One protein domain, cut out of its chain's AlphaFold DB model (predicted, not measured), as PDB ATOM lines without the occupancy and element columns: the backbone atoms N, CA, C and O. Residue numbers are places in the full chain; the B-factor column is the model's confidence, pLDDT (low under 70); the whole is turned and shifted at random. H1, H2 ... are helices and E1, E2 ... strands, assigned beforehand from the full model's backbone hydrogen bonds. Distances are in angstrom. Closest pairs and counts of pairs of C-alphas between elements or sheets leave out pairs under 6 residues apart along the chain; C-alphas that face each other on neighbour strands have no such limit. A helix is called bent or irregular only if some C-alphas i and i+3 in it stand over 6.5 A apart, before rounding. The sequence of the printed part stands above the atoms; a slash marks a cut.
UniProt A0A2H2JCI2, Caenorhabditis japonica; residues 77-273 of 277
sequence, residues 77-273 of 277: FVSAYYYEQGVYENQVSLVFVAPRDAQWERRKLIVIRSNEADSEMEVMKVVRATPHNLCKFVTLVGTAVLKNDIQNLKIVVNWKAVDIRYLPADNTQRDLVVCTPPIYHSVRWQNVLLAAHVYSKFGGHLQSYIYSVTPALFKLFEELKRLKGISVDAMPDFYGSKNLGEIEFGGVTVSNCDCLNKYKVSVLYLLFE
ATOM      1  N   PHE A  77     -22.084  40.763  21.874       79.19
ATOM      2  CA  PHE A  77     -22.856  41.996  21.854       79.19
ATOM      3  C   PHE A  77     -22.765  42.668  20.478       79.19
ATOM      4  O   PHE A  77     -21.673  42.785  19.917       79.19
ATOM      5  N   VAL A  78     -23.912  43.096  19.943       81.81
ATOM      6  CA  VAL A  78     -24.005  43.797  18.654       81.81
ATOM      7  C   VAL A  78     -24.248  45.281  18.879       81.81
ATOM      8  O   VAL A  78     -23.446  46.115  18.465       81.81
ATOM      9  N   SER A  79     -25.368  45.600  19.522       86.75
ATOM     10  CA  SER A  79     -25.848  46.963  19.694       86.75
ATOM     11  C   SER A  79     -26.844  47.059  20.845       86.75
ATOM     12  O   SER A  79     -27.461  46.070  21.254       86.75
ATOM     13  N   ALA A  80     -26.975  48.270  21.380       89.38
ATOM     14  CA  ALA A  80     -27.951  48.637  22.392       89.38
ATOM     15  C   ALA A  80     -28.531  50.003  22.028       89.38
ATOM     16  O   ALA A  80     -27.767  50.937  21.784       89.38
ATOM     17  N   TYR A  81     -29.856  50.113  22.022       91.12
ATOM     18  CA  TYR A  81     -30.576  51.355  21.766       91.12
ATOM     19  C   TYR A  81     -31.433  51.729  22.967       91.12
ATOM     20  O   TYR A  81     -32.188  50.891  23.470       91.12
ATOM     21  N   TYR A  82     -31.305  52.978  23.403       90.06
ATOM     22  CA  TYR A  82     -32.139  53.588  24.433       90.06
ATOM     23  C   TYR A  82     -33.186  54.495  23.785       90.06
ATOM     24  O   TYR A  82     -32.868  55.261  22.870       90.06
ATOM     25  N   TYR A  83     -34.429  54.386  24.248       90.19
ATOM     26  CA  TYR A  83     -35.554  55.172  23.751       90.19
ATOM     27  C   TYR A  83     -35.966  56.174  24.828       90.19
ATOM     28  O   TYR A  83     -36.636  55.826  25.797       90.19
ATOM     29  N   GLU A  84     -35.555  57.425  24.646       84.69
ATOM     30  CA  GLU A  84     -35.881  58.525  25.562       84.69
ATOM     31  C   GLU A  84     -37.357  58.924  25.499       84.69
ATOM     32  O   GLU A  84     -37.895  59.445  26.464       84.69
ATOM     33  N   GLN A  85     -38.013  58.726  24.353       81.69
ATOM     34  CA  GLN A  85     -39.352  59.252  24.092       81.69
ATOM     35  C   GLN A  85     -40.186  58.278  23.249       81.69
ATOM     36  O   GLN A  85     -39.659  57.417  22.539       81.69
ATOM     37  N   GLY A  86     -41.508  58.449  23.298       82.12
ATOM     38  CA  GLY A  86     -42.471  57.699  22.492       82.12
ATOM     39  C   GLY A  86     -43.008  56.443  23.182       82.12
ATOM     40  O   GLY A  86     -42.943  56.295  24.395       82.12
ATOM     41  N   VAL A  87     -43.559  55.510  22.400       84.94
ATOM     42  CA  VAL A  87     -44.238  54.300  22.922       84.94
ATOM     43  C   VAL A  87     -43.300  53.387  23.725       84.94
ATOM     44  O   VAL A  87     -43.753  52.601  24.554       84.94
ATOM     45  N   TYR A  88     -41.994  53.489  23.482       87.06
ATOM     46  CA  TYR A  88     -40.963  52.702  24.153       87.06
ATOM     47  C   TYR A  88     -40.134  53.539  25.133       87.06
ATOM     48  O   TYR A  88     -39.000  53.172  25.411       87.06
ATOM     49  N   GLU A  89     -40.667  54.651  25.640       87.06
ATOM     50  CA  GLU A  89     -39.984  55.512  26.611       87.06
ATOM     51  C   GLU A  89     -39.373  54.719  27.781       87.06
ATOM     52  O   GLU A  89     -39.968  53.770  28.303       87.06
ATOM     53  N   ASN A  90     -38.152  55.101  28.162       87.88
ATOM     54  CA  ASN A  90     -37.319  54.440  29.167       87.88
ATOM     55  C   ASN A  90     -37.026  52.959  28.876       87.88
ATOM     56  O   ASN A  90     -36.594  52.215  29.757       87.88
ATOM     57  N   GLN A  91     -37.224  52.483  27.648       90.19
ATOM     58  CA  GLN A  91     -36.840  51.131  27.266       90.19
ATOM     59  C   GLN A  91     -35.396  51.103  26.762       90.19
ATOM     60  O   GLN A  91     -34.919  52.018  26.093       90.19
ATOM     61  N   VAL A  92     -34.711  49.993  27.015       90.44
ATOM     62  CA  VAL A  92     -33.484  49.626  26.310       90.44
ATOM     63  C   VAL A  92     -33.714  48.338  25.525       90.44
ATOM     64  O   VAL A  92     -34.306  47.379  26.031       90.44
ATOM     65  N   SER A  93     -33.269  48.321  24.271       92.31
ATOM     66  CA  SER A  93     -33.297  47.142  23.405       92.31
ATOM     67  C   SER A  93     -31.889  46.787  22.965       92.31
ATOM     68  O   SER A  93     -31.143  47.651  22.509       92.31
ATOM     69  N   LEU A  94     -31.523  45.522  23.116       90.25
ATOM     70  CA  LEU A  94     -30.190  45.013  22.854       90.25
ATOM     71  C   LEU A  94     -30.252  43.857  21.872       90.25
ATOM     72  O   LEU A  94     -31.155  43.021  21.928       90.25
ATOM     73  N   VAL A  95     -29.260  43.797  20.993       88.88
ATOM     74  CA  VAL A  95     -29.088  42.706  20.040       88.88
ATOM     75  C   VAL A  95     -27.839  41.926  20.417       88.88
ATOM     76  O   VAL A  95     -26.756  42.490  20.599       88.88
ATOM     77  N   PHE A  96     -27.998  40.610  20.512       84.88
ATOM     78  CA  PHE A  96     -26.922  39.677  20.798       84.88
ATOM     79  C   PHE A  96     -26.867  38.572  19.751       84.88
ATOM     80  O   PHE A  96     -27.873  38.207  19.138       84.88
ATOM     81  N   VAL A  97     -25.688  37.980  19.609       82.75
ATOM     82  CA  VAL A  97     -25.475  36.742  18.867       82.75
ATOM     83  C   VAL A  97     -24.916  35.706  19.820       82.75
ATOM     84  O   VAL A  97     -24.037  35.995  20.626       82.75
ATOM     85  N   ALA A  98     -25.426  34.488  19.736       80.38
ATOM     86  CA  ALA A  98     -25.017  33.406  20.612       80.38
ATOM     87  C   ALA A  98     -25.008  32.067  19.875       80.38
ATOM     88  O   ALA A  98     -25.801  31.877  18.950       80.38
ATOM     89  N   PRO A  99     -24.180  31.096  20.298       79.69
ATOM     90  CA  PRO A  99     -24.323  29.719  19.850       79.69
ATOM     91  C   PRO A  99     -25.721  29.197  20.187       79.69
ATOM     92  O   PRO A  99     -26.196  29.345  21.316       79.69
ATOM     93  N   ARG A 100     -26.369  28.546  19.221       80.19
ATOM     94  CA  ARG A 100     -27.710  27.962  19.378       80.19
ATOM     95  C   ARG A 100     -27.795  27.042  20.600       80.19
ATOM     96  O   ARG A 100     -28.775  27.068  21.338       80.19
ATOM     97  N   ASP A 101     -26.740  26.270  20.846       76.38
ATOM     98  CA  ASP A 101     -26.729  25.212  21.860       76.38
ATOM     99  C   ASP A 101     -26.445  25.741  23.287       76.38
ATOM    100  O   ASP A 101     -26.387  24.975  24.251       76.38
ATOM    101  N   ALA A 102     -26.282  27.059  23.460       72.62
ATOM    102  CA  ALA A 102     -25.975  27.682  24.750       72.62
ATOM    103  C   ALA A 102     -27.207  27.949  25.654       72.62
ATOM    104  O   ALA A 102     -27.032  28.345  26.810       72.62
ATOM    105  N   GLN A 103     -28.430  27.658  25.176       72.12
ATOM    106  CA  GLN A 103     -29.704  27.719  25.926       72.12
ATOM    107  C   GLN A 103     -29.974  29.061  26.640       72.12
ATOM    108  O   GLN A 103     -30.404  29.099  27.795       72.12
ATOM    109  N   TRP A 104     -29.740  30.176  25.950       70.69
ATOM    110  CA  TRP A 104     -29.864  31.531  26.504       70.69
ATOM    111  C   TRP A 104     -31.261  31.923  26.985       70.69
ATOM    112  O   TRP A 104     -31.374  32.703  27.921       70.69
ATOM    113  N   GLU A 105     -32.314  31.333  26.422       65.38
ATOM    114  CA  GLU A 105     -33.709  31.574  26.827       65.38
ATOM    115  C   GLU A 105     -33.979  31.209  28.296       65.38
ATOM    116  O   GLU A 105     -34.889  31.743  28.922       65.38
ATOM    117  N   ARG A 106     -33.176  30.301  28.868       62.94
ATOM    118  CA  ARG A 106     -33.294  29.874  30.270       62.94
ATOM    119  C   ARG A 106     -32.481  30.740  31.228       62.94
ATOM    120  O   ARG A 106     -32.579  30.564  32.441       62.94
ATOM    121  N   ARG A 107     -31.643  31.638  30.708       68.06
ATOM    122  CA  ARG A 107     -30.730  32.451  31.510       68.06
ATOM    123  C   ARG A 107     -31.350  33.814  31.776       68.06
ATOM    124  O   ARG A 107     -31.853  34.469  30.869       68.06
ATOM    125  N   LYS A 108     -31.281  34.261  33.032       66.56
ATOM    126  CA  LYS A 108     -31.683  35.618  33.408       66.56
ATOM    127  C   LYS A 108     -30.543  36.570  33.057       66.56
ATOM    128  O   LYS A 108     -29.537  36.597  33.760       66.56
ATOM    129  N   LEU A 109     -30.690  37.310  31.963       70.50
ATOM    130  CA  LEU A 109     -29.843  38.467  31.692       70.50
ATOM    131  C   LEU A 109     -30.367  39.633  32.526       70.50
ATOM    132  O   LEU A 109     -31.558  39.947  32.474       70.50
ATOM    133  N   ILE A 110     -29.490  40.238  33.319       68.94
ATOM    134  CA  ILE A 110     -29.847  41.362  34.184       68.94
ATOM    135  C   ILE A 110     -29.189  42.611  33.622       68.94
ATOM    136  O   ILE A 110     -27.979  42.634  33.386       68.94
ATOM    137  N   VAL A 111     -29.998  43.642  33.417       70.06
ATOM    138  CA  VAL A 111     -29.521  44.993  33.164       70.06
ATOM    139  C   VAL A 111     -29.357  45.679  34.502       70.06
ATOM    140  O   VAL A 111     -30.304  45.771  35.276       70.06
ATOM    141  N   ILE A 112     -28.154  46.164  34.762       66.50
ATOM    142  CA  ILE A 112     -27.882  47.043  35.883       66.50
ATOM    143  C   ILE A 112     -27.762  48.456  35.341       66.50
ATOM    144  O   ILE A 112     -26.898  48.767  34.520       66.50
ATOM    145  N   ARG A 113     -28.625  49.320  35.848       70.94
ATOM    146  CA  ARG A 113     -28.432  50.760  35.811       70.94
ATOM    147  C   ARG A 113     -27.532  51.123  36.983       70.94
ATOM    148  O   ARG A 113     -27.784  50.649  38.083       70.94
ATOM    149  N   SER A 114     -26.551  51.998  36.789       61.94
ATOM    150  CA  SER A 114     -25.910  52.668  37.928       61.94
ATOM    151  C   SER A 114     -25.862  54.175  37.725       61.94
ATOM    152  O   SER A 114     -25.191  54.655  36.806       61.94
ATOM    153  N   ASN A 115     -26.528  54.902  38.619       63.94
ATOM    154  CA  ASN A 115     -26.166  56.280  38.935       63.94
ATOM    155  C   ASN A 115     -25.136  56.256  40.073       63.94
ATOM    156  O   ASN A 115     -25.004  55.245  40.761       63.94
ATOM    157  N   GLU A 116     -24.426  57.359  40.307       57.09
ATOM    158  CA  GLU A 116     -23.362  57.442  41.327       57.09
ATOM    159  C   GLU A 116     -23.802  57.027  42.751       57.09
ATOM    160  O   GLU A 116     -22.953  56.655  43.557       57.09
ATOM    161  N   ALA A 117     -25.108  57.029  43.055       57.31
ATOM    162  CA  ALA A 117     -25.654  56.683  44.371       57.31
ATOM    163  C   ALA A 117     -26.637  55.494  44.398       57.31
ATOM    164  O   ALA A 117     -26.922  54.991  45.481       57.31
ATOM    165  N   ASP A 118     -27.161  55.038  43.254       65.75
ATOM    166  CA  ASP A 118     -28.194  53.992  43.226       65.75
ATOM    167  C   ASP A 118     -28.042  53.080  42.006       65.75
ATOM    168  O   ASP A 118     -27.796  53.540  40.883       65.75
ATOM    169  N   SER A 119     -28.154  51.775  42.245       69.19
ATOM    170  CA  SER A 119     -28.042  50.742  41.221       69.19
ATOM    171  C   SER A 119     -29.283  49.867  41.220       69.19
ATOM    172  O   SER A 119     -29.479  49.045  42.114       69.19
ATOM    173  N   GLU A 120     -30.100  50.018  40.182       75.56
ATOM    174  CA  GLU A 120     -31.316  49.234  40.005       75.56
ATOM    175  C   GLU A 120     -31.058  48.090  39.023       75.56
ATOM    176  O   GLU A 120     -30.397  48.260  37.992       75.56
ATOM    177  N   MET A 121     -31.560  46.907  39.371       78.00
ATOM    178  CA  MET A 121     -31.414  45.693  38.577       78.00
ATOM    179  C   MET A 121     -32.751  45.337  37.946       78.00
ATOM    180  O   MET A 121     -33.706  45.037  38.658       78.00
ATOM    181  N   GLU A 122     -32.795  45.298  36.620       85.12
ATOM    182  CA  GLU A 122     -33.984  44.909  35.871       85.12
ATOM    183  C   GLU A 122     -33.715  43.651  35.047       85.12
ATOM    184  O   GLU A 122     -32.682  43.502  34.383       85.12
ATOM    185  N   VAL A 123     -34.651  42.701  35.107       84.25
ATOM    186  CA  VAL A 123     -34.533  41.442  34.364       84.25
ATOM    187  C   VAL A 123     -34.939  41.686  32.919       84.25
ATOM    188  O   VAL A 123     -36.070  42.065  32.621       84.25
ATOM    189  N   MET A 124     -34.015  41.420  32.003       87.56
ATOM    190  CA  MET A 124     -34.253  41.581  30.580       87.56
ATOM    191  C   MET A 124     -35.128  40.448  30.045       87.56
ATOM    192  O   MET A 124     -34.843  39.264  30.249       87.56
ATOM    193  N   LYS A 125     -36.160  40.804  29.282       89.94
ATOM    194  CA  LYS A 125     -36.917  39.845  28.478       89.94
ATOM    195  C   LYS A 125     -36.129  39.539  27.211       89.94
ATOM    196  O   LYS A 125     -35.932  40.428  26.389       89.94
ATOM    197  N   VAL A 126     -35.707  38.290  27.046       88.44
ATOM    198  CA  VAL A 126     -34.932  37.834  25.886       88.44
ATOM    199  C   VAL A 126     -35.820  37.012  24.964       88.44
ATOM    200  O   VAL A 126     -36.511  36.096  25.407       88.44
ATOM    201  N   VAL A 127     -35.794  37.334  23.675       88.94
ATOM    202  CA  VAL A 127     -36.523  36.628  22.621       88.94
ATOM    203  C   VAL A 127     -35.546  36.232  21.527       88.94
ATOM    204  O   VAL A 127     -34.689  37.014  21.114       88.94
ATOM    205  N   ARG A 128     -35.680  35.007  21.027       87.81
ATOM    206  CA  ARG A 128     -34.933  34.542  19.865       87.81
ATOM    207  C   ARG A 128     -35.564  35.086  18.584       87.81
ATOM    208  O   ARG A 128     -36.728  34.813  18.309       87.81
ATOM    209  N   ALA A 129     -34.782  35.816  17.791       87.81
ATOM    210  CA  ALA A 129     -35.235  36.377  16.519       87.81
ATOM    211  C   ALA A 129     -35.061  35.404  15.345       87.81
ATOM    212  O   ALA A 129     -35.852  35.426  14.409       87.81
ATOM    213  N   THR A 130     -34.052  34.525  15.387       83.44
ATOM    214  CA  THR A 130     -33.821  33.531  14.326       83.44
ATOM    215  C   THR A 130     -34.856  32.400  14.411       83.44
ATOM    216  O   THR A 130     -34.776  31.607  15.356       83.44
ATOM    217  N   PRO A 131     -35.774  32.248  13.438       77.75
ATOM    218  CA  PRO A 131     -36.907  31.326  13.563       77.75
ATOM    219  C   PRO A 131     -36.531  29.857  13.318       77.75
ATOM    220  O   PRO A 131     -37.165  28.954  13.856       77.75
ATOM    221  N   HIS A 132     -35.490  29.593  12.522       79.06
ATOM    222  CA  HIS A 132     -35.075  28.237  12.154       79.06
ATOM    223  C   HIS A 132     -33.855  27.758  12.949       79.06
ATOM    224  O   HIS A 132     -33.018  28.545  13.394       79.06
ATOM    225  N   ASN A 133     -33.686  26.439  13.046       75.12
ATOM    226  CA  ASN A 133     -32.565  25.800  13.749       75.12
ATOM    227  C   ASN A 133     -31.350  25.481  12.857       75.12
ATOM    228  O   ASN A 133     -30.432  24.806  13.317       75.12
ATOM    229  N   LEU A 134     -31.321  25.971  11.613       75.75
ATOM    230  CA  LEU A 134     -30.258  25.673  10.643       75.75
ATOM    231  C   LEU A 134     -28.911  26.329  10.985       75.75
ATOM    232  O   LEU A 134     -27.861  25.764  10.693       75.75
ATOM    233  N   CYS A 135     -28.921  27.493  11.636       73.69
ATOM    234  CA  CYS A 135     -27.697  28.222  11.953       73.69
ATOM    235  C   CYS A 135     -27.054  27.736  13.254       73.69
ATOM    236  O   CYS A 135     -27.732  27.471  14.250       73.69
ATOM    237  N   LYS A 136     -25.717  27.690  13.252       75.88
ATOM    238  CA  LYS A 136     -24.890  27.457  14.443       75.88
ATOM    239  C   LYS A 136     -25.059  28.566  15.483       75.88
ATOM    240  O   LYS A 136     -25.056  28.299  16.683       75.88
ATOM    241  N   PHE A 137     -25.237  29.794  15.010       78.25
ATOM    242  CA  PHE A 137     -25.482  30.969  15.833       78.25
ATOM    243  C   PHE A 137     -26.902  31.484  15.626       78.25
ATOM    244  O   PHE A 137     -27.459  31.388  14.534       78.25
ATOM    245  N   VAL A 138     -27.483  32.022  16.690       82.88
ATOM    246  CA  VAL A 138     -28.828  32.590  16.703       82.88
ATOM    247  C   VAL A 138     -28.772  34.024  17.206       82.88
ATOM    248  O   VAL A 138     -27.994  34.357  18.103       82.88
ATOM    249  N   THR A 139     -29.615  34.867  16.622       87.00
ATOM    250  CA  THR A 139     -29.816  36.246  17.055       87.00
ATOM    251  C   THR A 139     -30.819  36.273  18.196       87.00
ATOM    252  O   THR A 139     -31.908  35.693  18.101       87.00
ATOM    253  N   LEU A 140     -30.458  36.972  19.264       87.69
ATOM    254  CA  LEU A 140     -31.302  37.219  20.420       87.69
ATOM    255  C   LEU A 140     -31.558  38.719  20.524       87.69
ATOM    256  O   LEU A 140     -30.642  39.523  20.358       87.69
ATOM    257  N   VAL A 141     -32.797  39.085  20.826       91.25
ATOM    258  CA  VAL A 141     -33.189  40.459  21.128       91.25
ATOM    259  C   VAL A 141     -33.635  40.507  22.574       91.25
ATOM    260  O   VAL A 141     -34.517  39.758  22.995       91.25
ATOM    261  N   GLY A 142     -32.988  41.368  23.339       90.62
ATOM    262  CA  GLY A 142     -33.268  41.571  24.743       90.62
ATOM    263  C   GLY A 142     -33.867  42.946  24.987       90.62
ATOM    264  O   GLY A 142     -33.324  43.940  24.524       90.62
ATOM    265  N   THR A 143     -34.974  43.016  25.717       91.31
ATOM    266  CA  THR A 143     -35.636  44.281  26.061       91.31
ATOM    267  C   THR A 143     -35.812  44.401  27.564       91.31
ATOM    268  O   THR A 143     -36.270  43.451  28.204       91.31
ATOM    269  N   ALA A 144     -35.511  45.570  28.118       90.00
ATOM    270  CA  ALA A 144     -35.798  45.910  29.506       90.00
ATOM    271  C   ALA A 144     -36.438  47.301  29.563       90.00
ATOM    272  O   ALA A 144     -36.016  48.200  28.837       90.00
ATOM    273  N   VAL A 145     -37.471  47.458  30.390       88.62
ATOM    274  CA  VAL A 145     -38.078  48.764  30.680       88.62
ATOM    275  C   VAL A 145     -37.447  49.275  31.962       88.62
ATOM    276  O   VAL A 145     -37.391  48.551  32.953       88.62
ATOM    277  N   LEU A 146     -36.938  50.495  31.915       83.44
ATOM    278  CA  LEU A 146     -36.287  51.170  33.024       83.44
ATOM    279  C   LEU A 146     -37.293  52.133  33.658       83.44
ATOM    280  O   LEU A 146     -38.177  52.652  32.981       83.44
ATOM    281  N   LYS A 147     -37.186  52.375  34.964       75.94
ATOM    282  CA  LYS A 147     -38.098  53.301  35.659       75.94
ATOM    283  C   LYS A 147     -37.714  54.772  35.495       75.94
ATOM    284  O   LYS A 147     -38.574  55.624  35.661       75.94
ATOM    285  N   ASN A 148     -36.442  55.053  35.200       73.38
ATOM    286  CA  ASN A 148     -35.851  56.394  35.142       73.38
ATOM    287  C   ASN A 148     -34.769  56.485  34.046       73.38
ATOM    288  O   ASN A 148     -34.186  55.461  33.671       73.38
ATOM    289  N   ASP A 149     -34.395  57.714  33.669       71.62
ATOM    290  CA  ASP A 149     -33.394  58.021  32.634       71.62
ATOM    291  C   ASP A 149     -31.998  57.478  32.914       71.62
ATOM    292  O   ASP A 149     -31.428  57.720  33.986       71.62
ATOM    293  N   ILE A 150     -31.441  56.731  31.960       71.75
ATOM    294  CA  ILE A 150     -30.203  55.964  32.117       71.75
ATOM    295  C   ILE A 150     -28.934  56.831  32.029       71.75
ATOM    296  O   ILE A 150     -28.746  57.589  31.087       71.75
ATOM    297  N   GLN A 151     -28.012  56.668  32.987       69.75
ATOM    298  CA  GLN A 151     -26.658  57.240  32.895       69.75
ATOM    299  C   GLN A 151     -25.651  56.202  32.398       69.75
ATOM    300  O   GLN A 151     -25.001  56.403  31.377       69.75
ATOM    301  N   ASN A 152     -25.573  55.057  33.083       76.50
ATOM    302  CA  ASN A 152     -24.691  53.950  32.721       76.50
ATOM    303  C   ASN A 152     -25.477  52.644  32.602       76.50
ATOM    304  O   ASN A 152     -26.320  52.341  33.452       76.50
ATOM    305  N   LEU A 153     -25.157  51.868  31.564       79.75
ATOM    306  CA  LEU A 153     -25.742  50.562  31.288       79.75
ATOM    307  C   LEU A 153     -24.697  49.474  31.529       79.75
ATOM    308  O   LEU A 153     -23.668  49.425  30.857       79.75
ATOM    309  N   LYS A 154     -24.990  48.562  32.449       82.62
ATOM    310  CA  LYS A 154     -24.201  47.355  32.695       82.62
ATOM    311  C   LYS A 154     -25.056  46.137  32.410       82.62
ATOM    312  O   LYS A 154     -26.235  46.105  32.754       82.62
ATOM    313  N   ILE A 155     -24.466  45.107  31.822       79.75
ATOM    314  CA  ILE A 155     -25.092  43.785  31.768       79.75
ATOM    315  C   ILE A 155     -24.368  42.870  32.730       79.75
ATOM    316  O   ILE A 155     -23.139  42.804  32.721       79.75
ATOM    317  N   VAL A 156     -25.143  42.127  33.513       79.06
ATOM    318  CA  VAL A 156     -24.630  41.024  34.313       79.06
ATOM    319  C   VAL A 156     -24.966  39.700  33.657       79.06
ATOM    320  O   VAL A 156     -26.133  39.345  33.476       79.06
ATOM    321  N   VAL A 157     -23.912  38.948  33.349       71.88
ATOM    322  CA  VAL A 157     -23.983  37.557  32.898       71.88
ATOM    323  C   VAL A 157     -23.117  36.726  33.834       71.88
ATOM    324  O   VAL A 157     -21.923  36.980  33.957       71.88
ATOM    325  N   ASN A 158     -23.708  35.741  34.518       68.94
ATOM    326  CA  ASN A 158     -22.993  34.844  35.438       68.94
ATOM    327  C   ASN A 158     -22.078  35.587  36.435       68.94
ATOM    328  O   ASN A 158     -20.902  35.256  36.566       68.94
ATOM    329  N   TRP A 159     -22.615  36.604  37.120       66.81
ATOM    330  CA  TRP A 159     -21.904  37.419  38.124       66.81
ATOM    331  C   TRP A 159     -20.774  38.308  37.591       66.81
ATOM    332  O   TRP A 159     -20.140  39.020  38.368       66.81
ATOM    333  N   LYS A 160     -20.549  38.336  36.275       70.88
ATOM    334  CA  LYS A 160     -19.670  39.312  35.631       70.88
ATOM    335  C   LYS A 160     -20.503  40.470  35.112       70.88
ATOM    336  O   LYS A 160     -21.372  40.273  34.265       70.88
ATOM    337  N   ALA A 161     -20.225  41.662  35.626       75.12
ATOM    338  CA  ALA A 161     -20.783  42.904  35.117       75.12
ATOM    339  C   ALA A 161     -19.873  43.465  34.024       75.12
ATOM    340  O   ALA A 161     -18.659  43.540  34.211       75.12
ATOM    341  N   VAL A 162     -20.458  43.870  32.901       76.81
ATOM    342  CA  VAL A 162     -19.740  44.560  31.828       76.81
ATOM    343  C   VAL A 162     -20.498  45.814  31.443       76.81
ATOM    344  O   VAL A 162     -21.704  45.764  31.197       76.81
ATOM    345  N   ASP A 163     -19.774  46.927  31.398       79.19
ATOM    346  CA  ASP A 163     -20.273  48.203  30.903       79.19
ATOM    347  C   ASP A 163     -20.517  48.131  29.398       79.19
ATOM    348  O   ASP A 163     -19.652  47.723  28.618       79.19
ATOM    349  N   ILE A 164     -21.708  48.550  28.988       77.81
ATOM    350  CA  ILE A 164     -22.122  48.574  27.596       77.81
ATOM    351  C   ILE A 164     -22.490  49.994  27.215       77.81
ATOM    352  O   ILE A 164     -23.263  50.674  27.884       77.81
ATOM    353  N   ARG A 165     -21.950  50.428  26.080       80.88
ATOM    354  CA  ARG A 165     -22.364  51.680  25.460       80.88
ATOM    355  C   ARG A 165     -23.670  51.452  24.716       80.88
ATOM    356  O   ARG A 165     -23.762  50.530  23.908       80.88
ATOM    357  N   TYR A 166     -24.648  52.303  24.984       83.50
ATOM    358  CA  TYR A 166     -25.885  52.376  24.223       83.50
ATOM    359  C   TYR A 166     -25.840  53.568  23.267       83.50
ATOM    360  O   TYR A 166     -25.080  54.518  23.458       83.50
ATOM    361  N   LEU A 167     -26.640  53.481  22.214       86.25
ATOM    362  CA  LEU A 167     -26.880  54.546  21.256       86.25
ATOM    363  C   LEU A 167     -28.296  55.090  21.479       86.25
ATOM    364  O   LEU A 167     -29.191  54.319  21.836       86.25
ATOM    365  N   PRO A 168     -28.535  56.390  21.268       85.56
ATOM    366  CA  PRO A 168     -29.901  56.878  21.162       85.56
ATOM    367  C   PRO A 168     -30.562  56.248  19.927       85.56
ATOM    368  O   PRO A 168     -29.918  56.085  18.884       85.56
ATOM    369  N   ALA A 169     -31.834  55.869  20.043       86.44
ATOM    370  CA  ALA A 169     -32.637  55.515  18.873       86.44
ATOM    371  C   ALA A 169     -32.728  56.712  17.903       86.44
ATOM    372  O   ALA A 169     -32.630  57.867  18.328       86.44
ATOM    373  N   ASP A 170     -32.890  56.460  16.596       88.31
ATOM    374  CA  ASP A 170     -33.124  57.565  15.659       88.31
ATOM    375  C   ASP A 170     -34.478  58.185  15.994       88.31
ATOM    376  O   ASP A 170     -35.488  57.486  15.996       88.31
ATOM    377  N   ASN A 171     -34.488  59.491  16.252       86.00
ATOM    378  CA  ASN A 171     -35.696  60.272  16.533       86.00
ATOM    379  C   ASN A 171     -36.115  61.121  15.320       86.00
ATOM    380  O   ASN A 171     -37.078  61.885  15.382       86.00
ATOM    381  N   THR A 172     -35.387  61.021  14.205       89.38
ATOM    382  CA  THR A 172     -35.706  61.760  12.984       89.38
ATOM    383  C   THR A 172     -36.879  61.101  12.275       89.38
ATOM    384  O   THR A 172     -36.707  60.011  11.748       89.38
ATOM    385  N   GLN A 173     -38.038  61.759  12.190       89.81
ATOM    386  CA  GLN A 173     -39.189  61.184  11.492       89.81
ATOM    387  C   GLN A 173     -38.890  60.942  10.001       89.81
ATOM    388  O   GLN A 173     -38.419  61.842   9.295       89.81
ATOM    389  N   ARG A 174     -39.175  59.731   9.515       90.56
ATOM    390  CA  ARG A 174     -39.020  59.313   8.113       90.56
ATOM    391  C   ARG A 174     -40.247  58.543   7.651       90.56
ATOM    392  O   ARG A 174     -40.817  57.755   8.398       90.56
ATOM    393  N   ASP A 175     -40.608  58.702   6.387       92.75
ATOM    394  CA  ASP A 175     -41.729  57.945   5.827       92.75
ATOM    395  C   ASP A 175     -41.336  56.486   5.571       92.75
ATOM    396  O   ASP A 175     -42.102  55.569   5.866       92.75
ATOM    397  N   LEU A 176     -40.116  56.266   5.073       93.00
ATOM    398  CA  LEU A 176     -39.605  54.946   4.721       93.00
ATOM    399  C   LEU A 176     -38.140  54.783   5.131       93.00
ATOM    400  O   LEU A 176     -37.279  55.566   4.719       93.00
ATOM    401  N   VAL A 177     -37.850  53.706   5.857       94.00
ATOM    402  CA  VAL A 177     -36.493  53.171   6.012       94.00
ATOM    403  C   VAL A 177     -36.414  51.800   5.356       94.00
ATOM    404  O   VAL A 177     -37.262  50.939   5.580       94.00
ATOM    405  N   VAL A 178     -35.373  51.597   4.555       92.19
ATOM    406  CA  VAL A 178     -35.056  50.325   3.910       92.19
ATOM    407  C   VAL A 178     -33.804  49.755   4.558       92.19
ATOM    408  O   VAL A 178     -32.735  50.354   4.478       92.19
ATOM    409  N   CYS A 179     -33.939  48.606   5.207       90.88
ATOM    410  CA  CYS A 179     -32.851  47.881   5.844       90.88
ATOM    411  C   CYS A 179     -32.326  46.817   4.876       90.88
ATOM    412  O   CYS A 179     -33.062  45.896   4.506       90.88
ATOM    413  N   THR A 180     -31.058  46.922   4.479       86.00
ATOM    414  CA  THR A 180     -30.414  45.916   3.628       86.00
ATOM    415  C   THR A 180     -29.657  44.895   4.473       86.00
ATOM    416  O   THR A 180     -29.153  45.230   5.550       86.00
ATOM    417  N   PRO A 181     -29.491  43.655   3.984       81.62
ATOM    418  CA  PRO A 181     -28.604  42.698   4.627       81.62
ATOM    419  C   PRO A 181     -27.144  43.186   4.550       81.62
ATOM    420  O   PRO A 181     -26.834  44.108   3.782       81.62
ATOM    421  N   PRO A 182     -26.221  42.576   5.316       78.25
ATOM    422  CA  PRO A 182     -24.807  42.906   5.227       78.25
ATOM    423  C   PRO A 182     -24.262  42.756   3.812       78.25
ATOM    424  O   PRO A 182     -24.469  41.750   3.134       78.25
ATOM    425  N   ILE A 183     -23.504  43.758   3.388       74.12
ATOM    426  CA  ILE A 183     -22.769  43.751   2.132       74.12
ATOM    427  C   ILE A 183     -21.471  42.982   2.361       74.12
ATOM    428  O   ILE A 183     -20.565  43.429   3.076       74.12
ATOM    429  N   TYR A 184     -21.396  41.812   1.733       72.75
ATOM    430  CA  TYR A 184     -20.195  40.992   1.639       72.75
ATOM    431  C   TYR A 184     -19.411  41.324   0.363       72.75
ATOM    432  O   TYR A 184     -19.935  41.937  -0.566       72.75
ATOM    433  N   HIS A 185     -18.160  40.867   0.279       62.59
ATOM    434  CA  HIS A 185     -17.290  41.096  -0.883       62.59
ATOM    435  C   HIS A 185     -17.891  40.585  -2.214       62.59
ATOM    436  O   HIS A 185     -17.537  41.074  -3.286       62.59
ATOM    437  N   SER A 186     -18.790  39.597  -2.167       60.25
ATOM    438  CA  SER A 186     -19.492  39.040  -3.332       60.25
ATOM    439  C   SER A 186     -20.670  39.895  -3.817       60.25
ATOM    440  O   SER A 186     -21.138  39.706  -4.941       60.25
ATOM    441  N   VAL A 187     -21.157  40.838  -3.006       66.25
ATOM    442  CA  VAL A 187     -22.325  41.658  -3.342       66.25
ATOM    443  C   VAL A 187     -21.939  42.717  -4.374       66.25
ATOM    444  O   VAL A 187     -20.949  43.439  -4.231       66.25
ATOM    445  N   ARG A 188     -22.752  42.838  -5.430       69.94
ATOM    446  CA  ARG A 188     -22.593  43.867  -6.466       69.94
ATOM    447  C   ARG A 188     -22.899  45.242  -5.873       69.94
ATOM    448  O   ARG A 188     -24.057  45.652  -5.821       69.94
ATOM    449  N   TRP A 189     -21.863  45.960  -5.437       74.62
ATOM    450  CA  TRP A 189     -21.959  47.308  -4.855       74.62
ATOM    451  C   TRP A 189     -22.738  48.301  -5.733       74.62
ATOM    452  O   TRP A 189     -23.325  49.250  -5.217       74.62
ATOM    453  N   GLN A 190     -22.796  48.065  -7.049       78.00
ATOM    454  CA  GLN A 190     -23.589  48.854  -7.991       78.00
ATOM    455  C   GLN A 190     -25.081  48.844  -7.639       78.00
ATOM    456  O   GLN A 190     -25.743  49.869  -7.775       78.00
ATOM    457  N   ASN A 191     -25.604  47.718  -7.143       78.44
ATOM    458  CA  ASN A 191     -27.005  47.603  -6.740       78.44
ATOM    459  C   ASN A 191     -27.291  48.452  -5.504       78.44
ATOM    460  O   ASN A 191     -28.334  49.087  -5.428       78.44
ATOM    461  N   VAL A 192     -26.344  48.512  -4.569       77.81
ATOM    462  CA  VAL A 192     -26.476  49.324  -3.356       77.81
ATOM    463  C   VAL A 192     -26.428  50.808  -3.704       77.81
ATOM    464  O   VAL A 192     -27.227  51.583  -3.192       77.81
ATOM    465  N   LEU A 193     -25.545  51.207  -4.625       80.81
ATOM    466  CA  LEU A 193     -25.492  52.578  -5.134       80.81
ATOM    467  C   LEU A 193     -26.801  52.964  -5.841       80.81
ATOM    468  O   LEU A 193     -27.337  54.046  -5.604       80.81
ATOM    469  N   LEU A 194     -27.328  52.072  -6.685       84.19
ATOM    470  CA  LEU A 194     -28.605  52.276  -7.365       84.19
ATOM    471  C   LEU A 194     -29.756  52.398  -6.359       84.19
ATOM    472  O   LEU A 194     -30.526  53.350  -6.443       84.19
ATOM    473  N   ALA A 195     -29.843  51.482  -5.392       84.38
ATOM    474  CA  ALA A 195     -30.846  51.505  -4.333       84.38
ATOM    475  C   ALA A 195     -30.765  52.802  -3.521       84.38
ATOM    476  O   ALA A 195     -31.771  53.487  -3.356       84.38
ATOM    477  N   ALA A 196     -29.564  53.202  -3.097       84.25
ATOM    478  CA  ALA A 196     -29.347  54.443  -2.359       84.25
ATOM    479  C   ALA A 196     -29.841  55.662  -3.146       84.25
ATOM    480  O   ALA A 196     -30.521  56.527  -2.595       84.25
ATOM    481  N   HIS A 197     -29.540  55.715  -4.446       85.44
ATOM    482  CA  HIS A 197     -29.976  56.806  -5.308       85.44
ATOM    483  C   HIS A 197     -31.497  56.830  -5.489       85.44
ATOM    484  O   HIS A 197     -32.113  57.888  -5.369       85.44
ATOM    485  N   VAL A 198     -32.109  55.675  -5.765       88.19
ATOM    486  CA  VAL A 198     -33.558  55.552  -5.960       88.19
ATOM    487  C   VAL A 198     -34.293  55.922  -4.677       88.19
ATOM    488  O   VAL A 198     -35.130  56.819  -4.705       88.19
ATOM    489  N   TYR A 199     -33.956  55.301  -3.546       88.38
ATOM    490  CA  TYR A 199     -34.643  55.569  -2.285       88.38
ATOM    491  C   TYR A 199     -34.466  57.019  -1.841       88.38
ATOM    492  O   TYR A 199     -35.467  57.666  -1.549       88.38
ATOM    493  N   SER A 200     -33.249  57.574  -1.903       85.50
ATOM    494  CA  SER A 200     -33.016  58.985  -1.564       85.50
ATOM    495  C   SER A 200     -33.843  59.932  -2.446       85.50
ATOM    496  O   SER A 200     -34.469  60.866  -1.946       85.50
ATOM    497  N   LYS A 201     -33.950  59.647  -3.754       88.25
ATOM    498  CA  LYS A 201     -34.766  60.439  -4.688       88.25
ATOM    499  C   LYS A 201     -36.259  60.432  -4.345       88.25
ATOM    500  O   LYS A 201     -36.931  61.429  -4.592       88.25
ATOM    501  N   PHE A 202     -36.770  59.336  -3.787       89.06
ATOM    502  CA  PHE A 202     -38.172  59.195  -3.377       89.06
ATOM    503  C   PHE A 202     -38.399  59.448  -1.875       89.06
ATOM    504  O   PHE A 202     -39.455  59.102  -1.356       89.06
ATOM    505  N   GLY A 203     -37.435  60.055  -1.172       87.25
ATOM    506  CA  GLY A 203     -37.567  60.409   0.249       87.25
ATOM    507  C   GLY A 203     -37.380  59.247   1.233       87.25
ATOM    508  O   GLY A 203     -37.550  59.430   2.436       87.25
ATOM    509  N   GLY A 204     -37.004  58.064   0.747       89.69
ATOM    510  CA  GLY A 204     -36.624  56.926   1.575       89.69
ATOM    511  C   GLY A 204     -35.204  57.049   2.128       89.69
ATOM    512  O   GLY A 204     -34.341  57.734   1.572       89.69
ATOM    513  N   HIS A 205     -34.947  56.347   3.226       91.69
ATOM    514  CA  HIS A 205     -33.631  56.254   3.844       91.69
ATOM    515  C   HIS A 205     -33.112  54.818   3.800       91.69
ATOM    516  O   HIS A 205     -33.773  53.900   4.276       91.69
ATOM    517  N   LEU A 206     -31.918  54.620   3.251       90.75
ATOM    518  CA  LEU A 206     -31.287  53.308   3.163       90.75
ATOM    519  C   LEU A 206     -30.365  53.075   4.369       90.75
ATOM    520  O   LEU A 206     -29.386  53.793   4.538       90.75
ATOM    521  N   GLN A 207     -30.636  52.061   5.185       91.06
ATOM    522  CA  GLN A 207     -29.723  51.577   6.220       91.06
ATOM    523  C   GLN A 207     -28.997  50.337   5.702       91.06
ATOM    524  O   GLN A 207     -29.619  49.313   5.421       91.06
ATOM    525  N   SER A 208     -27.672  50.424   5.621       86.12
ATOM    526  CA  SER A 208     -26.820  49.353   5.115       86.12
ATOM    527  C   SER A 208     -25.782  48.911   6.136       86.12
ATOM    528  O   SER A 208     -25.266  49.712   6.912       86.12
ATOM    529  N   TYR A 209     -25.418  47.630   6.081       82.50
ATOM    530  CA  TYR A 209     -24.401  47.037   6.945       82.50
ATOM    531  C   TYR A 209     -23.208  46.556   6.130       82.50
ATOM    532  O   TYR A 209     -23.377  46.004   5.046       82.50
ATOM    533  N   ILE A 210     -21.994  46.752   6.635       76.06
ATOM    534  CA  ILE A 210     -20.757  46.373   5.939       76.06
ATOM    535  C   ILE A 210     -19.968  45.379   6.775       76.06
ATOM    536  O   ILE A 210     -19.528  45.726   7.864       76.06
ATOM    537  N   TYR A 211     -19.739  44.172   6.256       71.50
ATOM    538  CA  TYR A 211     -18.920  43.167   6.946       71.50
ATOM    539  C   TYR A 211     -17.453  43.204   6.500       71.50
ATOM    540  O   TYR A 211     -16.544  43.330   7.314       71.50
ATOM    541  N   SER A 212     -17.207  43.117   5.193       63.97
ATOM    542  CA  SER A 212     -15.854  43.126   4.635       63.97
ATOM    543  C   SER A 212     -15.886  43.747   3.249       63.97
ATOM    544  O   SER A 212     -16.391  43.153   2.295       63.97
ATOM    545  N   VAL A 213     -15.378  44.973   3.156       64.56
ATOM    546  CA  VAL A 213     -15.283  45.731   1.907       64.56
ATOM    547  C   VAL A 213     -13.863  46.224   1.713       64.56
ATOM    548  O   VAL A 213     -13.119  46.453   2.667       64.56
ATOM    549  N   THR A 214     -13.488  46.413   0.455       68.62
ATOM    550  CA  THR A 214     -12.222  47.061   0.139       68.62
ATOM    551  C   THR A 214     -12.232  48.506   0.664       68.62
ATOM    552  O   THR A 214     -13.286  49.150   0.692       68.62
ATOM    553  N   PRO A 215     -11.071  49.068   1.039       69.94
ATOM    554  CA  PRO A 215     -10.971  50.457   1.499       69.94
ATOM    555  C   PRO A 215     -11.573  51.477   0.520       69.94
ATOM    556  O   PRO A 215     -12.162  52.475   0.930       69.94
ATOM    557  N   ALA A 216     -11.466  51.207  -0.785       70.81
ATOM    558  CA  ALA A 216     -12.065  52.034  -1.829       70.81
ATOM    559  C   ALA A 216     -13.599  52.057  -1.742       70.81
ATOM    560  O   ALA A 216     -14.211  53.118  -1.858       70.81
ATOM    561  N   LEU A 217     -14.216  50.903  -1.488       73.06
ATOM    562  CA  LEU A 217     -15.661  50.791  -1.330       73.06
ATOM    563  C   LEU A 217     -16.133  51.423  -0.010       73.06
ATOM    564  O   LEU A 217     -17.159  52.092   0.006       73.06
ATOM    565  N   PHE A 218     -15.355  51.316   1.070       74.12
ATOM    566  CA  PHE A 218     -15.641  52.047   2.310       74.12
ATOM    567  C   PHE A 218     -15.669  53.568   2.087       74.12
ATOM    568  O   PHE A 218     -16.616  54.236   2.494       74.12
ATOM    569  N   LYS A 219     -14.681  54.114   1.366       77.56
ATOM    570  CA  LYS A 219     -14.644  55.545   1.018       77.56
ATOM    571  C   LYS A 219     -15.856  55.970   0.181       77.56
ATOM    572  O   LYS A 219     -16.386  57.054   0.397       77.56
ATOM    573  N   LEU A 220     -16.309  55.118  -0.741       78.50
ATOM    574  CA  LEU A 220     -17.539  55.359  -1.499       78.50
ATOM    575  C   LEU A 220     -18.755  55.450  -0.569       78.50
ATOM    576  O   LEU A 220     -19.564  56.359  -0.718       78.50
ATOM    577  N   PHE A 221     -18.875  54.543   0.399       77.12
ATOM    578  CA  PHE A 221     -19.974  54.570   1.363       77.12
ATOM    579  C   PHE A 221     -19.957  55.803   2.266       77.12
ATOM    580  O   PHE A 221     -21.016  56.366   2.527       77.12
ATOM    581  N   GLU A 222     -18.784  56.270   2.688       78.62
ATOM    582  CA  GLU A 222     -18.657  57.533   3.428       78.62
ATOM    583  C   GLU A 222     -19.082  58.751   2.589       78.62
ATOM    584  O   GLU A 222     -19.822  59.611   3.067       78.62
ATOM    585  N   GLU A 223     -18.712  58.809   1.305       80.62
ATOM    586  CA  GLU A 223     -19.209  59.863   0.405       80.62
ATOM    587  C   GLU A 223     -20.724  59.771   0.188       80.62
ATOM    588  O   GLU A 223     -21.415  60.788   0.158       80.62
ATOM    589  N   LEU A 224     -21.266  58.557   0.083       76.06
ATOM    590  CA  LEU A 224     -22.706  58.342  -0.031       76.06
ATOM    591  C   LEU A 224     -23.453  58.816   1.224       76.06
ATOM    592  O   LEU A 224     -24.473  59.493   1.081       76.06
ATOM    593  N   LYS A 225     -22.935  58.559   2.436       80.06
ATOM    594  CA  LYS A 225     -23.502  59.105   3.689       80.06
ATOM    595  C   LYS A 225     -23.627  60.627   3.626       80.06
ATOM    596  O   LYS A 225     -24.643  61.189   4.039       80.06
ATOM    597  N   ARG A 226     -22.614  61.303   3.069       74.88
ATOM    598  CA  ARG A 226     -22.577  62.769   2.939       74.88
ATOM    599  C   ARG A 226     -23.675  63.314   2.023       74.88
ATOM    600  O   ARG A 226     -24.159  64.421   2.253       74.88
ATOM    601  N   LEU A 227     -24.093  62.553   1.011       68.62
ATOM    602  CA  LEU A 227     -25.052  62.993  -0.011       68.62
ATOM    603  C   LEU A 227     -26.532  62.909   0.417       68.62
ATOM    604  O   LEU A 227     -27.400  63.266  -0.375       68.62
ATOM    605  N   LYS A 228     -26.801  62.572   1.689       69.19
ATOM    606  CA  LYS A 228     -28.121  62.415   2.333       69.19
ATOM    607  C   LYS A 228     -28.962  61.273   1.732       69.19
ATOM    608  O   LYS A 228     -29.174  61.176   0.529       69.19
ATOM    609  N   GLY A 229     -29.483  60.411   2.609       73.69
ATOM    610  CA  GLY A 229     -30.392  59.312   2.240       73.69
ATOM    611  C   GLY A 229     -29.838  57.902   2.455       73.69
ATOM    612  O   GLY A 229     -30.540  56.936   2.178       73.69
ATOM    613  N   ILE A 230     -28.621  57.770   2.990       85.44
ATOM    614  CA  ILE A 230     -28.048  56.477   3.372       85.44
ATOM    615  C   ILE A 230     -27.271  56.575   4.685       85.44
ATOM    616  O   ILE A 230     -26.525  57.526   4.912       85.44
ATOM    617  N   SER A 231     -27.448  55.565   5.526       87.38
ATOM    618  CA  SER A 231     -26.635  55.272   6.697       87.38
ATOM    619  C   SER A 231     -25.912  53.957   6.467       87.38
ATOM    620  O   SER A 231     -26.462  53.018   5.892       87.38
ATOM    621  N   VAL A 232     -24.658  53.897   6.900       81.44
ATOM    622  CA  VAL A 232     -23.839  52.699   6.733       81.44
ATOM    623  C   VAL A 232     -23.124  52.405   8.031       81.44
ATOM    624  O   VAL A 232     -22.243  53.165   8.445       81.44
ATOM    625  N   ASP A 233     -23.494  51.290   8.639       79.75
ATOM    626  CA  ASP A 233     -22.896  50.814   9.871       79.75
ATOM    627  C   ASP A 233     -22.005  49.613   9.577       79.75
ATOM    628  O   ASP A 233     -22.282  48.762   8.726       79.75
ATOM    629  N   ALA A 234     -20.869  49.563  10.253       72.62
ATOM    630  CA  ALA A 234     -19.977  48.437  10.115       72.62
ATOM    631  C   ALA A 234     -20.529  47.283  10.958       72.62
ATOM    632  O   ALA A 234     -20.775  47.417  12.157       72.62
ATOM    633  N   MET A 235     -20.723  46.139  10.315       71.12
ATOM    634  CA  MET A 235     -21.166  44.931  10.981       71.12
ATOM    635  C   MET A 235     -20.027  44.414  11.857       71.12
ATOM    636  O   MET A 235     -18.878  44.383  11.408       71.12
ATOM    637  N   PRO A 236     -20.300  44.014  13.103       61.31
ATOM    638  CA  PRO A 236     -19.314  43.344  13.923       61.31
ATOM    639  C   PRO A 236     -18.598  42.194  13.213       61.31
ATOM    640  O   PRO A 236     -19.239  41.321  12.623       61.31
ATOM    641  N   ASP A 237     -17.270  42.145  13.342       59.22
ATOM    642  CA  ASP A 237     -16.524  40.937  13.005       59.22
ATOM    643  C   ASP A 237     -16.703  39.919  14.134       59.22
ATOM    644  O   ASP A 237     -15.913  39.822  15.074       59.22
ATOM    645  N   PHE A 238     -17.825  39.207  14.083       55.19
ATOM    646  CA  PHE A 238     -18.182  38.199  15.075       55.19
ATOM    647  C   PHE A 238     -17.260  36.977  15.027       55.19
ATOM    648  O   PHE A 238     -17.216  36.190  15.974       55.19
ATOM    649  N   TYR A 239     -16.519  36.799  13.931       53.44
ATOM    650  CA  TYR A 239     -15.944  35.514  13.594       53.44
ATOM    651  C   TYR A 239     -14.582  35.677  12.930       53.44
ATOM    652  O   TYR A 239     -14.472  35.810  11.720       53.44
ATOM    653  N   GLY A 240     -13.526  35.397  13.692       43.56
ATOM    654  CA  GLY A 240     -12.271  34.893  13.119       43.56
ATOM    655  C   GLY A 240     -12.420  33.523  12.423       43.56
ATOM    656  O   GLY A 240     -11.435  32.798  12.300       43.56
ATOM    657  N   SER A 241     -13.640  33.127  12.028       42.47
ATOM    658  CA  SER A 241     -13.942  31.873  11.344       42.47
ATOM    659  C   SER A 241     -13.794  32.061   9.836       42.47
ATOM    660  O   SER A 241     -14.242  33.043   9.253       42.47
ATOM    661  N   LYS A 242     -13.147  31.087   9.196       47.44
ATOM    662  CA  LYS A 242     -12.878  31.083   7.753       47.44
ATOM    663  C   LYS A 242     -14.093  30.659   6.909       47.44
ATOM    664  O   LYS A 242     -13.988  30.643   5.686       47.44
ATOM    665  N   ASN A 243     -15.224  30.317   7.533       49.31
ATOM    666  CA  ASN A 243     -16.378  29.725   6.857       49.31
ATOM    667  C   ASN A 243     -17.527  30.738   6.754       49.31
ATOM    668  O   ASN A 243     -18.337  30.866   7.670       49.31
ATOM    669  N   LEU A 244     -17.604  31.441   5.616       49.12
ATOM    670  CA  LEU A 244     -18.596  32.494   5.352       49.12
ATOM    671  C   LEU A 244     -20.062  32.020   5.432       49.12
ATOM    672  O   LEU A 244     -20.905  32.764   5.922       49.12
ATOM    673  N   GLY A 245     -20.370  30.778   5.038       49.00
ATOM    674  CA  GLY A 245     -21.758  30.288   4.983       49.00
ATOM    675  C   GLY A 245     -22.466  30.182   6.344       49.00
ATOM    676  O   GLY A 245     -23.687  30.284   6.418       49.00
ATOM    677  N   GLU A 246     -21.721  30.036   7.445       52.16
ATOM    678  CA  GLU A 246     -22.294  30.058   8.805       52.16
ATOM    679  C   GLU A 246     -22.557  31.492   9.309       52.16
ATOM    680  O   GLU A 246     -23.319  31.685  10.258       52.16
ATOM    681  N   ILE A 247     -21.936  32.489   8.667       55.56
ATOM    682  CA  ILE A 247     -21.967  33.914   9.025       55.56
ATOM    683  C   ILE A 247     -23.095  34.641   8.274       55.56
ATOM    684  O   ILE A 247     -23.683  35.575   8.817       55.56
ATOM    685  N   GLU A 248     -23.432  34.203   7.057       56.84
ATOM    686  CA  GLU A 248     -24.354  34.899   6.146       56.84
ATOM    687  C   GLU A 248     -25.786  35.036   6.695       56.84
ATOM    688  O   GLU A 248     -26.284  36.152   6.837       56.84
ATOM    689  N   PHE A 249     -26.439  33.944   7.107       54.78
ATOM    690  CA  PHE A 249     -27.812  34.017   7.646       54.78
ATOM    691  C   PHE A 249     -27.891  34.664   9.038       54.78
ATOM    692  O   PHE A 249     -28.870  35.349   9.358       54.78
ATOM    693  N   GLY A 250     -26.849  34.480   9.856       59.75
ATOM    694  CA  GLY A 250     -26.712  35.183  11.132       59.75
ATOM    695  C   GLY A 250     -26.622  36.693  10.913       59.75
ATOM    696  O   GLY A 250     -27.318  37.453  11.580       59.75
ATOM    697  N   GLY A 251     -25.851  37.122   9.911       74.44
ATOM    698  CA  GLY A 251     -25.702  38.523   9.532       74.44
ATOM    699  C   GLY A 251     -27.021  39.190   9.146       74.44
ATOM    700  O   GLY A 251     -27.313  40.269   9.653       74.44
ATOM    701  N   VAL A 252     -27.853  38.541   8.323       81.00
ATOM    702  CA  VAL A 252     -29.152  39.102   7.895       81.00
ATOM    703  C   VAL A 252     -30.080  39.348   9.085       81.00
ATOM    704  O   VAL A 252     -30.615  40.445   9.239       81.00
ATOM    705  N   THR A 253     -30.253  38.349   9.958       85.25
ATOM    706  CA  THR A 253     -31.161  38.485  11.112       85.25
ATOM    707  C   THR A 253     -30.657  39.559  12.075       85.25
ATOM    708  O   THR A 253     -31.441  40.380  12.543       85.25
ATOM    709  N   VAL A 254     -29.345  39.596  12.334       86.38
ATOM    710  CA  VAL A 254     -28.725  40.619  13.187       86.38
ATOM    711  C   VAL A 254     -28.935  42.019  12.621       86.38
ATOM    712  O   VAL A 254     -29.374  42.894  13.361       86.38
ATOM    713  N   SER A 255     -28.675  42.225  11.328       87.50
ATOM    714  CA  SER A 255     -28.871  43.516  10.660       87.50
ATOM    715  C   SER A 255     -30.320  43.973  10.717       87.50
ATOM    716  O   SER A 255     -30.586  45.133  11.015       87.50
ATOM    717  N   ASN A 256     -31.264  43.061  10.496       90.06
ATOM    718  CA  ASN A 256     -32.683  43.388  10.562       90.06
ATOM    719  C   ASN A 256     -33.107  43.767  11.987       90.06
ATOM    720  O   ASN A 256     -33.825  44.748  12.170       90.06
ATOM    721  N   CYS A 257     -32.643  43.037  13.005       91.19
ATOM    722  CA  CYS A 257     -32.924  43.369  14.402       91.19
ATOM    723  C   CYS A 257     -32.288  44.697  14.830       91.19
ATOM    724  O   CYS A 257     -32.930  45.475  15.533       91.19
ATOM    725  N   ASP A 258     -31.049  44.962  14.413       91.12
ATOM    726  CA  ASP A 258     -30.370  46.230  14.680       91.12
ATOM    727  C   ASP A 258     -31.114  47.402  14.028       91.12
ATOM    728  O   ASP A 258     -31.475  48.355  14.717       91.12
ATOM    729  N   CYS A 259     -31.446  47.282  12.739       92.50
ATOM    730  CA  CYS A 259     -32.165  48.311  11.993       92.50
ATOM    731  C   CYS A 259     -33.548  48.578  12.595       92.50
ATOM    732  O   CYS A 259     -33.928  49.728  12.812       92.50
ATOM    733  N   LEU A 260     -34.284  47.517  12.939       93.38
ATOM    734  CA  LEU A 260     -35.571  47.643  13.616       93.38
ATOM    735  C   LEU A 260     -35.422  48.415  14.928       93.38
ATOM    736  O   LEU A 260     -36.170  49.353  15.175       93.38
ATOM    737  N   ASN A 261     -34.452  48.058  15.770       92.94
ATOM    738  CA  ASN A 261     -34.248  48.748  17.041       92.94
ATOM    739  C   ASN A 261     -33.827  50.211  16.863       92.94
ATOM    740  O   ASN A 261     -34.241  51.062  17.642       92.94
ATOM    741  N   LYS A 262     -33.052  50.522  15.829       92.56
ATOM    742  CA  LYS A 262     -32.635  51.894  15.539       92.56
ATOM    743  C   LYS A 262     -33.804  52.786  15.116       92.56
ATOM    744  O   LYS A 262     -33.855  53.936  15.537       92.56
ATOM    745  N   TYR A 263     -34.733  52.260  14.311       93.19
ATOM    746  CA  TYR A 263     -35.714  53.075  13.582       93.19
ATOM    747  C   TYR A 263     -37.184  52.862  13.967       93.19
ATOM    748  O   TYR A 263     -38.022  53.664  13.569       93.19
ATOM    749  N   LYS A 264     -37.550  51.829  14.741       91.38
ATOM    750  CA  LYS A 264     -38.965  51.473  15.010       91.38
ATOM    751  C   LYS A 264     -39.833  52.590  15.614       91.38
ATOM    752  O   LYS A 264     -41.051  52.451  15.613       91.38
ATOM    753  N   VAL A 265     -39.234  53.645  16.167       91.25
ATOM    754  CA  VAL A 265     -39.941  54.797  16.761       91.25
ATOM    755  C   VAL A 265     -40.050  56.008  15.842       91.25
ATOM    756  O   VAL A 265     -40.818  56.916  16.139       91.25
ATOM    757  N   SER A 266     -39.303  56.035  14.741       90.56
ATOM    758  CA  SER A 266     -39.121  57.220  13.897       90.56
ATOM    759  C   SER A 266     -39.530  57.009  12.448       90.56
ATOM    760  O   SER A 266     -39.287  57.866  11.600       90.56
ATOM    761  N   VAL A 267     -40.169  55.882  12.139       92.81
ATOM    762  CA  VAL A 267     -40.559  55.533  10.771       92.81
ATOM    763  C   VAL A 267     -42.031  55.192  10.668       92.81
ATOM    764  O   VAL A 267     -42.593  54.560  11.562       92.81
ATOM    765  N   LEU A 268     -42.648  55.567   9.549       91.56
ATOM    766  CA  LEU A 268     -43.992  55.099   9.211       91.56
ATOM    767  C   LEU A 268     -43.951  53.687   8.609       91.56
ATOM    768  O   LEU A 268     -44.743  52.826   8.988       91.56
ATOM    769  N   TYR A 269     -42.998  53.441   7.707       92.81
ATOM    770  CA  TYR A 269     -42.779  52.143   7.079       92.81
ATOM    771  C   TYR A 269     -41.319  51.713   7.196       92.81
ATOM    772  O   TYR A 269     -40.392  52.483   6.936       92.81
ATOM    773  N   LEU A 270     -41.122  50.444   7.543       92.62
ATOM    774  CA  LEU A 270     -39.811  49.814   7.591       92.62
ATOM    775  C   LEU A 270     -39.817  48.590   6.673       92.62
ATOM    776  O   LEU A 270     -40.622  47.674   6.849       92.62
ATOM    777  N   LEU A 271     -38.945  48.603   5.669       92.12
ATOM    778  CA  LEU A 271     -38.811  47.548   4.671       92.12
ATOM    779  C   LEU A 271     -37.525  46.765   4.924       92.12
ATOM    780  O   LEU A 271     -36.455  47.354   5.057       92.12
ATOM    781  N   PHE A 272     -37.622  45.438   4.929       88.56
ATOM    782  CA  PHE A 272     -36.462  44.554   4.979       88.56
ATOM    783  C   PHE A 272     -36.222  43.948   3.602       88.56
ATOM    784  O   PHE A 272     -37.077  43.225   3.084       88.56
ATOM    785  N   GLU A 273     -35.060  44.214   3.014       79.44
ATOM    786  CA  GLU A 273     -34.648  43.513   1.802       79.44
ATOM    787  C   GLU A 273     -34.111  42.128   2.188       79.44
ATOM    788  O   GLU A 273     -33.127  41.990   2.912       79.44
TER     789      GLU A 273
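Overview. This is residues 77 to 273 of the 277 residues of a protein of Caenorhabditis japonica (UniProt A0A2H2JCI2). One long helix, H3, lies between two sheets: a parallel sheet, E11 E10 E9 E12, whose other face is covered by H1 and H2, and an antiparallel sheet, E1 E2 E6 E5. Beyond the latter comes a second antiparallel sheet, E4 E3 E7 E8, partly face to face with it as a sandwich with crossed strands. The printed part has 197 residues, with three named helices and twelve named strands in the order E1 to E9, H1, E10, H2, E11, H3, E12; its class is mixed. It is compact, with a radius of gyration of the C-alphas of 17.6 A and spans of 50 by 39 by 29 A.

Arrangement. Begin at E9, residues 174 to 183, an inner strand with parallel neighbours E10, residues 205 to 210 (N 207 to O 178, 2.8 A), and E12, residues 267 to 272 (N 179 to O 271, 2.8 A). E11, residues 230 to 234, is E10's other neighbour, with N 231 and O 206 2.8 A apart. H1, residues 189 to 201, and H2, residues 215 to 226, are on the same face of this sheet, at heights of 9.3 A and 9.6 A. E9, H1, E10 and E10, H2, E11 are strand-helix-strand units, parallel neighbour strands joined through a helix, with right-handed crossovers. H3, residues 245 to 263, is on the opposite face, at a height of 7.5 A, making three layers; the C-alphas of Pro 181 and Val 252 are its closest to E9, 4.9 A apart. H3 is also on the sheet of E1, residues 77 to 83, E2, residues 91 to 99, E6, residues 137 to 145, and E5, residues 125 to 128, in two layers at a height of 8.6 A. There N 94 and O 142, of E2 and E6, are 2.8 A apart. The sheet of E4, residues 119 to 123, E3, residues 110 to 114, E7, residues 153 to 157, and E8, residues 160 to 164, is strongly twisted; N 112 and O 154, of E3 and E7, are 2.8 A apart. These two sheets form a sandwich, face to face, their strands at 48 degrees. Every O i to N i+4 pair is within hydrogen-bond range in H1 and H2; in H3, 13 of 15.

Along the chain. Find C-alpha 77, where E1 begins, at (-22.856, 41.996, 21.854). H3 runs 28.1 A from C-alpha 245 at (-21.758, 30.288, 4.983); it is only just irregular, with C-alphas 246 and 249 6.9 A apart. E6 spans 26.4 A, E2 25.9 A and E9 23.3 A. E12 ends at C-alpha 272, (-36.462, 44.554, 4.979).

Size, cuts and confidence. The C-alphas farthest apart, Ala 117 and Gln 190, are 53.0 A apart. The printed part has no cut and no long link. Its mean pLDDT is 78.7; look for values under 70 at residues 236 to 250, for instance.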